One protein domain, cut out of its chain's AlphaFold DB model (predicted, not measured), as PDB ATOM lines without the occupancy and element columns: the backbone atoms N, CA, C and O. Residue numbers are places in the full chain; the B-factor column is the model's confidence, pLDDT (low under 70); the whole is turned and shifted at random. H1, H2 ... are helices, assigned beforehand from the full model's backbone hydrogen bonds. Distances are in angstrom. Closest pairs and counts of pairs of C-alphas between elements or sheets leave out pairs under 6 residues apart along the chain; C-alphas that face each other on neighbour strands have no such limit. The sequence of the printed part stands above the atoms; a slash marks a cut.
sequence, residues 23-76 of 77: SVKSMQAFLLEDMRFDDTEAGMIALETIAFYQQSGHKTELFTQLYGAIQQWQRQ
ATOM      1  N   SER A  23     -48.595  23.678  71.564       96.94
ATOM      2  CA  SER A  23     -48.844  23.513  70.135       96.94
ATOM      3  C   SER A  23     -49.407  22.130  69.832       96.94
ATOM      4  O   SER A  23     -49.153  21.175  70.574       96.94
ATOM      5  N   VAL A  24     -50.085  22.012  68.690       97.81
ATOM      6  CA  VAL A  24     -50.570  20.744  68.133       97.81
ATOM      7  C   VAL A  24     -49.441  19.719  68.034       97.81
ATOM      8  O   VAL A  24     -49.593  18.593  68.491       97.81
ATOM      9  N   LYS A  25     -48.263  20.125  67.543       97.44
ATOM     10  CA  LYS A  25     -47.103  19.232  67.423       97.44
ATOM     11  C   LYS A  25     -46.616  18.724  68.783       97.44
ATOM     12  O   LYS A  25     -46.356  17.536  68.928       97.44
ATOM     13  N   SER A  26     -46.514  19.600  69.787       97.12
ATOM     14  CA  SER A  26     -46.138  19.169  71.145       97.12
ATOM     15  C   SER A  26     -47.199  18.276  71.794       97.12
ATOM     16  O   SER A  26     -46.850  17.407  72.583       97.12
ATOM     17  N   MET A  27     -48.478  18.454  71.442       97.69
ATOM     18  CA  MET A  27     -49.553  17.575  71.902       97.69
ATOM     19  C   MET A  27     -49.430  16.191  71.278       97.69
ATOM     20  O   MET A  27     -49.487  15.204  71.995       97.69
ATOM     21  N   GLN A  28     -49.212  16.117  69.965       97.75
ATOM     22  CA  GLN A  28     -48.983  14.854  69.264       97.75
ATOM     23  C   GLN A  28     -47.769  14.109  69.830       97.75
ATOM     24  O   GLN A  28     -47.867  12.916  70.083       97.75
ATOM     25  N   ALA A  29     -46.660  14.814  70.092       97.12
ATOM     26  CA  ALA A  29     -45.480  14.220  70.721       97.12
ATOM     27  C   ALA A  29     -45.805  13.638  72.106       97.12
ATOM     28  O   ALA A  29     -45.538  12.470  72.347       97.12
ATOM     29  N   PHE A  30     -46.472  14.403  72.976       96.44
ATOM     30  CA  PHE A  30     -46.904  13.915  74.291       96.44
ATOM     31  C   PHE A  30     -47.853  12.705  74.194       96.44
ATOM     32  O   PHE A  30     -47.716  11.732  74.934       96.44
ATOM     33  N   LEU A  31     -48.825  12.745  73.277       96.94
ATOM     34  CA  LEU A  31     -49.760  11.641  73.070       96.94
ATOM     35  C   LEU A  31     -49.021  10.367  72.639       96.94
ATOM     36  O   LEU A  31     -49.241   9.315  73.234       96.94
ATOM     37  N   LEU A  32     -48.092  10.472  71.689       96.81
ATOM     38  CA  LEU A  32     -47.306   9.339  71.202       96.81
ATOM     39  C   LEU A  32     -46.329   8.808  72.255       96.81
ATOM     40  O   LEU A  32     -46.279   7.607  72.511       96.81
ATOM     41  N   GLU A  33     -45.537   9.691  72.856       95.69
ATOM     42  CA  GLU A  33     -44.395   9.315  73.692       95.69
ATOM     43  C   GLU A  33     -44.833   8.925  75.110       95.69
ATOM     44  O   GLU A  33     -44.462   7.857  75.605       95.69
ATOM     45  N   ASP A  34     -45.664   9.751  75.752       94.50
ATOM     46  CA  ASP A  34     -46.076   9.554  77.142       94.50
ATOM     47  C   ASP A  34     -47.373   8.751  77.264       94.50
ATOM     48  O   ASP A  34     -47.516   7.917  78.164       94.50
ATOM     49  N   MET A  35     -48.346   8.996  76.379       94.62
ATOM     50  CA  MET A  35     -49.641   8.306  76.442       94.62
ATOM     51  C   MET A  35     -49.711   7.038  75.593       94.62
ATOM     52  O   MET A  35     -50.634   6.252  75.833       94.62
ATOM     53  N   ARG A  36     -48.744   6.819  74.687       95.81
ATOM     54  CA  ARG A  36     -48.744   5.743  73.678       95.81
ATOM     55  C   ARG A  36     -50.043   5.707  72.878       95.81
ATOM     56  O   ARG A  36     -50.626   4.644  72.720       95.81
ATOM     57  N   PHE A  37     -50.491   6.892  72.484       96.38
ATOM     58  CA  PHE A  37     -51.703   7.140  71.727       96.38
ATOM     59  C   PHE A  37     -51.327   7.677  70.343       96.38
ATOM     60  O   PHE A  37     -50.691   8.733  70.258       96.38
ATOM     61  N   ASP A  38     -51.717   6.975  69.285       95.62
ATOM     62  CA  ASP A  38     -51.336   7.270  67.902       95.62
ATOM     63  C   ASP A  38     -52.512   7.670  66.985       95.62
ATOM     64  O   ASP A  38     -53.629   7.960  67.425       95.62
ATOM     65  N   ASP A  39     -52.232   7.771  65.685       94.94
ATOM     66  CA  ASP A  39     -53.189   8.142  64.644       94.94
ATOM     67  C   ASP A  39     -54.271   7.077  64.411       94.94
ATOM     68  O   ASP A  39     -55.424   7.419  64.130       94.94
ATOM     69  N   THR A  40     -53.944   5.800  64.614       95.12
ATOM     70  CA  THR A  40     -54.914   4.701  64.529       95.12
ATOM     71  C   THR A  40     -55.956   4.841  65.635       95.12
ATOM     72  O   THR A  40     -57.162   4.765  65.385       95.12
ATOM     73  N   GLU A  41     -55.513   5.110  66.864       94.75
ATOM     74  CA  GLU A  41     -56.415   5.357  67.990       94.75
ATOM     75  C   GLU A  41     -57.190   6.672  67.825       94.75
ATOM     76  O   GLU A  41     -58.371   6.748  68.189       94.75
ATOM     77  N   ALA A  42     -56.568   7.697  67.229       96.25
ATOM     78  CA  ALA A  42     -57.207   8.978  66.931       96.25
ATOM     79  C   ALA A  42     -58.457   8.821  66.059       96.25
ATOM     80  O   ALA A  42     -59.435   9.538  66.283       96.25
ATOM     81  N   GLY A  43     -58.481   7.859  65.131       95.19
ATOM     82  CA  GLY A  43     -59.642   7.554  64.283       95.19
ATOM     83  C   GLY A  43     -60.924   7.213  65.056       95.19
ATOM     84  O   GLY A  43     -62.026   7.418  64.554       95.19
ATOM     85  N   MET A  44     -60.800   6.762  66.308       93.31
ATOM     86  CA  MET A  44     -61.931   6.376  67.163       93.31
ATOM     87  C   MET A  44     -62.409   7.506  68.089       93.31
ATOM     88  O   MET A  44     -63.338   7.318  68.884       93.31
ATOM     89  N   ILE A  45     -61.770   8.678  68.036       96.25
ATOM     90  CA  ILE A  45     -62.051   9.793  68.940       96.25
ATOM     91  C   ILE A  45     -63.082  10.752  68.338       96.25
ATOM     92  O   ILE A  45     -62.842  11.427  67.340       96.25
ATOM     93  N   ALA A  46     -64.213  10.876  69.028       95.56
ATOM     94  CA  ALA A  46     -65.251  11.864  68.750       95.56
ATOM     95  C   ALA A  46     -64.753  13.300  69.024       95.56
ATOM     96  O   ALA A  46     -64.668  13.732  70.183       95.56
ATOM     97  N   LEU A  47     -64.439  14.052  67.963       96.38
ATOM     98  CA  LEU A  47     -63.951  15.437  68.040       96.38
ATOM     99  C   LEU A  47     -64.948  16.381  68.727       96.38
ATOM    100  O   LEU A  47     -64.539  17.300  69.438       96.38
ATOM    101  N   GLU A  48     -66.250  16.143  68.578       95.44
ATOM    102  CA  GLU A  48     -67.314  16.907  69.229       95.44
ATOM    103  C   GLU A  48     -67.233  16.838  70.760       95.44
ATOM    104  O   GLU A  48     -67.524  17.820  71.446       95.44
ATOM    105  N   THR A  49     -66.756  15.714  71.307       94.31
ATOM    106  CA  THR A  49     -66.544  15.589  72.753       94.31
ATOM    107  C   THR A  49     -65.399  16.494  73.191       94.31
ATOM    108  O   THR A  49     -65.533  17.198  74.185       94.31
ATOM    109  N   ILE A  50     -64.292  16.549  72.442       95.44
ATOM    110  CA  ILE A  50     -63.173  17.450  72.760       95.44
ATOM    111  C   ILE A  50     -63.620  18.917  72.648       95.44
ATOM    112  O   ILE A  50     -63.298  19.727  73.520       95.44
ATOM    113  N   ALA A  51     -64.431  19.246  71.638       94.88
ATOM    114  CA  ALA A  51     -64.984  20.587  71.453       94.88
ATOM    115  C   ALA A  51     -65.852  21.049  72.634       94.88
ATOM    116  O   ALA A  51     -65.779  22.212  73.038       94.88
ATOM    117  N   PHE A  52     -66.619  20.144  73.248       93.38
ATOM    118  CA  PHE A  52     -67.366  20.445  74.471       93.38
ATOM    119  C   PHE A  52     -66.440  20.858  75.630       93.38
ATOM    120  O   PHE A  52     -66.711  21.837  76.328       93.38
ATOM    121  N   TYR A  53     -65.304  20.175  75.806       91.38
ATOM    122  CA  TYR A  53     -64.324  20.538  76.836       91.38
ATOM    123  C   TYR A  53     -63.667  21.902  76.567       91.38
ATOM    124  O   TYR A  53     -63.452  22.655  77.517       91.38
ATOM    125  N   GLN A  54     -63.418  22.275  75.304       91.56
ATOM    126  CA  GLN A  54     -62.910  23.615  74.962       91.56
ATOM    127  C   GLN A  54     -63.860  24.727  75.433       91.56
ATOM    128  O   GLN A  54     -63.408  25.735  75.984       91.56
ATOM    129  N   GLN A  55     -65.169  24.520  75.257       90.50
ATOM    130  CA  GLN A  55     -66.218  25.482  75.607       90.50
ATOM    131  C   GLN A  55     -66.435  25.629  77.120       90.50
ATOM    132  O   GLN A  55     -67.018  26.617  77.557       90.50
ATOM    133  N   SER A  56     -65.929  24.697  77.936       85.50
ATOM    134  CA  SER A  56     -66.045  24.765  79.401       85.50
ATOM    135  C   SER A  56     -65.261  25.922  80.044       85.50
ATOM    136  O   SER A  56     -65.455  26.214  81.223       85.50
ATOM    137  N   GLY A  57     -64.346  26.560  79.302       81.69
ATOM    138  CA  GLY A  57     -63.494  27.652  79.791       81.69
ATOM    139  C   GLY A  57     -62.351  27.212  80.718       81.69
ATOM    140  O   GLY A  57     -61.511  28.029  81.093       81.69
ATOM    141  N   HIS A  58     -62.272  25.928  81.082       84.19
ATOM    142  CA  HIS A  58     -61.187  25.377  81.891       84.19
ATOM    143  C   HIS A  58     -60.141  24.695  81.006       84.19
ATOM    144  O   HIS A  58     -60.463  23.782  80.249       84.19
ATOM    145  N   LYS A  59     -58.868  25.106  81.123       87.31
ATOM    146  CA  LYS A  59     -57.751  24.558  80.324       87.31
ATOM    147  C   LYS A  59     -58.052  24.566  78.809       87.31
ATOM    148  O   LYS A  59     -57.698  23.640  78.086       87.31
ATOM    149  N   THR A  60     -58.687  25.631  78.315       91.50
ATOM    150  CA  THR A  60     -59.108  25.757  76.907       91.50
ATOM    151  C   THR A  60     -57.951  25.610  75.919       91.50
ATOM    152  O   THR A  60     -58.113  24.952  74.893       91.50
ATOM    153  N   GLU A  61     -56.771  26.162  76.223       92.62
ATOM    154  CA  GLU A  61     -55.590  26.024  75.358       92.62
ATOM    155  C   GLU A  61     -55.183  24.552  75.208       92.62
ATOM    156  O   GLU A  61     -55.001  24.076  74.092       92.62
ATOM    157  N   LEU A  62     -55.158  23.801  76.314       94.81
ATOM    158  CA  LEU A  62     -54.836  22.375  76.332       94.81
ATOM    159  C   LEU A  62     -55.774  21.570  75.421       94.81
ATOM    160  O   LEU A  62     -55.311  20.798  74.583       94.81
ATOM    161  N   PHE A  63     -57.087  21.778  75.548       95.75
ATOM    162  CA  PHE A  63     -58.071  21.089  74.709       95.75
ATOM    163  C   PHE A  63     -58.072  21.567  73.261       95.75
ATOM    164  O   PHE A  63     -58.420  20.802  72.369       95.75
ATOM    165  N   THR A  64     -57.634  22.798  73.008       96.69
ATOM    166  CA  THR A  64     -57.423  23.300  71.647       96.69
ATOM    167  C   THR A  64     -56.263  22.589  70.970       96.69
ATOM    168  O   THR A  64     -56.405  22.146  69.830       96.69
ATOM    169  N   GLN A  65     -55.148  22.388  71.680       97.88
ATOM    170  CA  GLN A  65     -54.041  21.601  71.138       97.88
ATOM    171  C   GLN A  65     -54.425  20.125  70.959       97.88
ATOM    172  O   GLN A  65     -54.055  19.532  69.948       97.88
ATOM    173  N   LEU A  66     -55.211  19.550  71.883       97.62
ATOM    174  CA  LEU A  66     -55.757  18.192  71.744       97.62
ATOM    175  C   LEU A  66     -56.641  18.061  70.502       97.62
ATOM    176  O   LEU A  66     -56.427  17.162  69.696       97.62
ATOM    177  N   TYR A  67     -57.604  18.968  70.328       97.94
ATOM    178  CA  TYR A  67     -58.504  18.960  69.179       97.94
ATOM    179  C   TYR A  67     -57.720  18.999  67.865       97.94
ATOM    180  O   TYR A  67     -57.935  18.163  66.990       97.94
ATOM    181  N   GLY A  68     -56.765  19.929  67.748       97.94
ATOM    182  CA  GLY A  68     -55.933  20.054  66.555       97.94
ATOM    183  C   GLY A  68     -55.080  18.812  66.280       97.94
ATOM    184  O   GLY A  68     -54.970  18.406  65.126       97.94
ATOM    185  N   ALA A  69     -54.530  18.179  67.323       98.00
ATOM    186  CA  ALA A  69     -53.741  16.951  67.202       98.00
ATOM    187  C   ALA A  69     -54.563  15.791  66.633       98.00
ATOM    188  O   ALA A  69     -54.165  15.198  65.628       98.00
ATOM    189  N   ILE A  70     -55.732  15.528  67.227       98.12
ATOM    190  CA  ILE A  70     -56.638  14.461  66.785       98.12
ATOM    191  C   ILE A  70     -57.170  14.753  65.377       98.12
ATOM    192  O   ILE A  70     -57.110  13.889  64.507       98.12
ATOM    193  N   GLN A  71     -57.616  15.984  65.109       98.19
ATOM    194  CA  GLN A  71     -58.132  16.374  63.794       98.19
ATOM    195  C   GLN A  71     -57.060  16.292  62.695       98.19
ATOM    196  O   GLN A  71     -57.374  16.057  61.529       98.19
ATOM    197  N   GLN A  72     -55.793  16.562  63.015       97.75
ATOM    198  CA  GLN A  72     -54.710  16.434  62.044       97.75
ATOM    199  C   GLN A  72     -54.435  14.966  61.711       97.75
ATOM    200  O   GLN A  72     -54.347  14.652  60.529       97.75
ATOM    201  N   TRP A  73     -54.368  14.082  62.709       97.38
ATOM    202  CA  TRP A  73     -54.184  12.647  62.477       97.38
ATOM    203  C   TRP A  73     -55.347  12.023  61.702       97.38
ATOM    204  O   TRP A  73     -55.116  11.374  60.692       97.38
ATOM    205  N   GLN A  74     -56.594  12.344  62.059       95.81
ATOM    206  CA  GLN A  74     -57.780  11.853  61.343       95.81
ATOM    207  C   GLN A  74     -57.856  12.280  59.867       95.81
ATOM    208  O   GLN A  74     -58.592  11.675  59.098       95.81
ATOM    209  N   ARG A  75     -57.149  13.343  59.462       93.50
ATOM    210  CA  ARG A  75     -57.083  13.788  58.057       93.50
ATOM    211  C   ARG A  75     -55.961  13.120  57.260       93.50
ATOM    212  O   ARG A  75     -55.888  13.334  56.054       93.50
ATOM    213  N   GLN A  76     -55.049  12.426  57.935       84.19
ATOM    214  CA  GLN A  76     -53.870  11.794  57.342       84.19
ATOM    215  C   GLN A  76     -54.028  10.274  57.185       84.19
ATOM    216  O   GLN A  76     -53.275   9.690  56.407       84.19
TER     217      GLN A  76
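This is residues 23 to 76 of the 77 residues of an uncharacterized protein of Thiothrix sp (UniProt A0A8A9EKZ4). The longest helix, H4, runs through the middle of this small domain, with H3 folded back along one side of it as a helical hairpin and H1 about perpendicular to it on the other side. The four-residue H2 packs on the last part of H4, residues 70 to 74. The 54 printed residues include four named helices, in the order H1, H2, H3, H4, and no named strand; the class is all helix. The whole is compact, with a radius of gyration of the C-alphas of 10.5 A, and rounded, with spans of 28 by 19 by 15 A.

H4, residues 60 to 74, measures 20.9 A from first to last C-alpha and ends with C-alpha 74 at (-57.780, 11.853, 61.343). H3 is residues 47 to 55, 12.8 A long. H1 is residues 24 to 33, 14.1 A long, beginning with C-alpha 24 at (-50.570, 20.744, 68.133). H2 is residues 39 to 42, 4.7 A long.

H4 is the hub, touching the three other helices. H3 and H4 form a helical hairpin at a shallow tilt of 15 degrees, opposite ways; their closest C-alphas, of Gln 54 and Thr 60, are 4.8 A apart. H1 touches H4 at residues 65 to 69 of H4 alone, about perpendicular at 74 degrees; the closest C-alphas, of Val 24 and Gln 65, are 4.7 A apart. H2 touches H4 at residues 70 to 74 of H4 alone, the C-alphas of Asp 39 and Trp 73 being closest at 5.1 A. H1 and H3 are apart. In H1, H3 and H4 every O i to N i+4 pair is within hydrogen-bond range; H2 is too short for such a pair.

The C-alphas of Gly 57 and Gln 76, the two farthest apart, are 29.1 A apart. The printed part has no cut, and its three links between helices are tight. The mean pLDDT of the printed part is 94.7, and no printed residue is under 70.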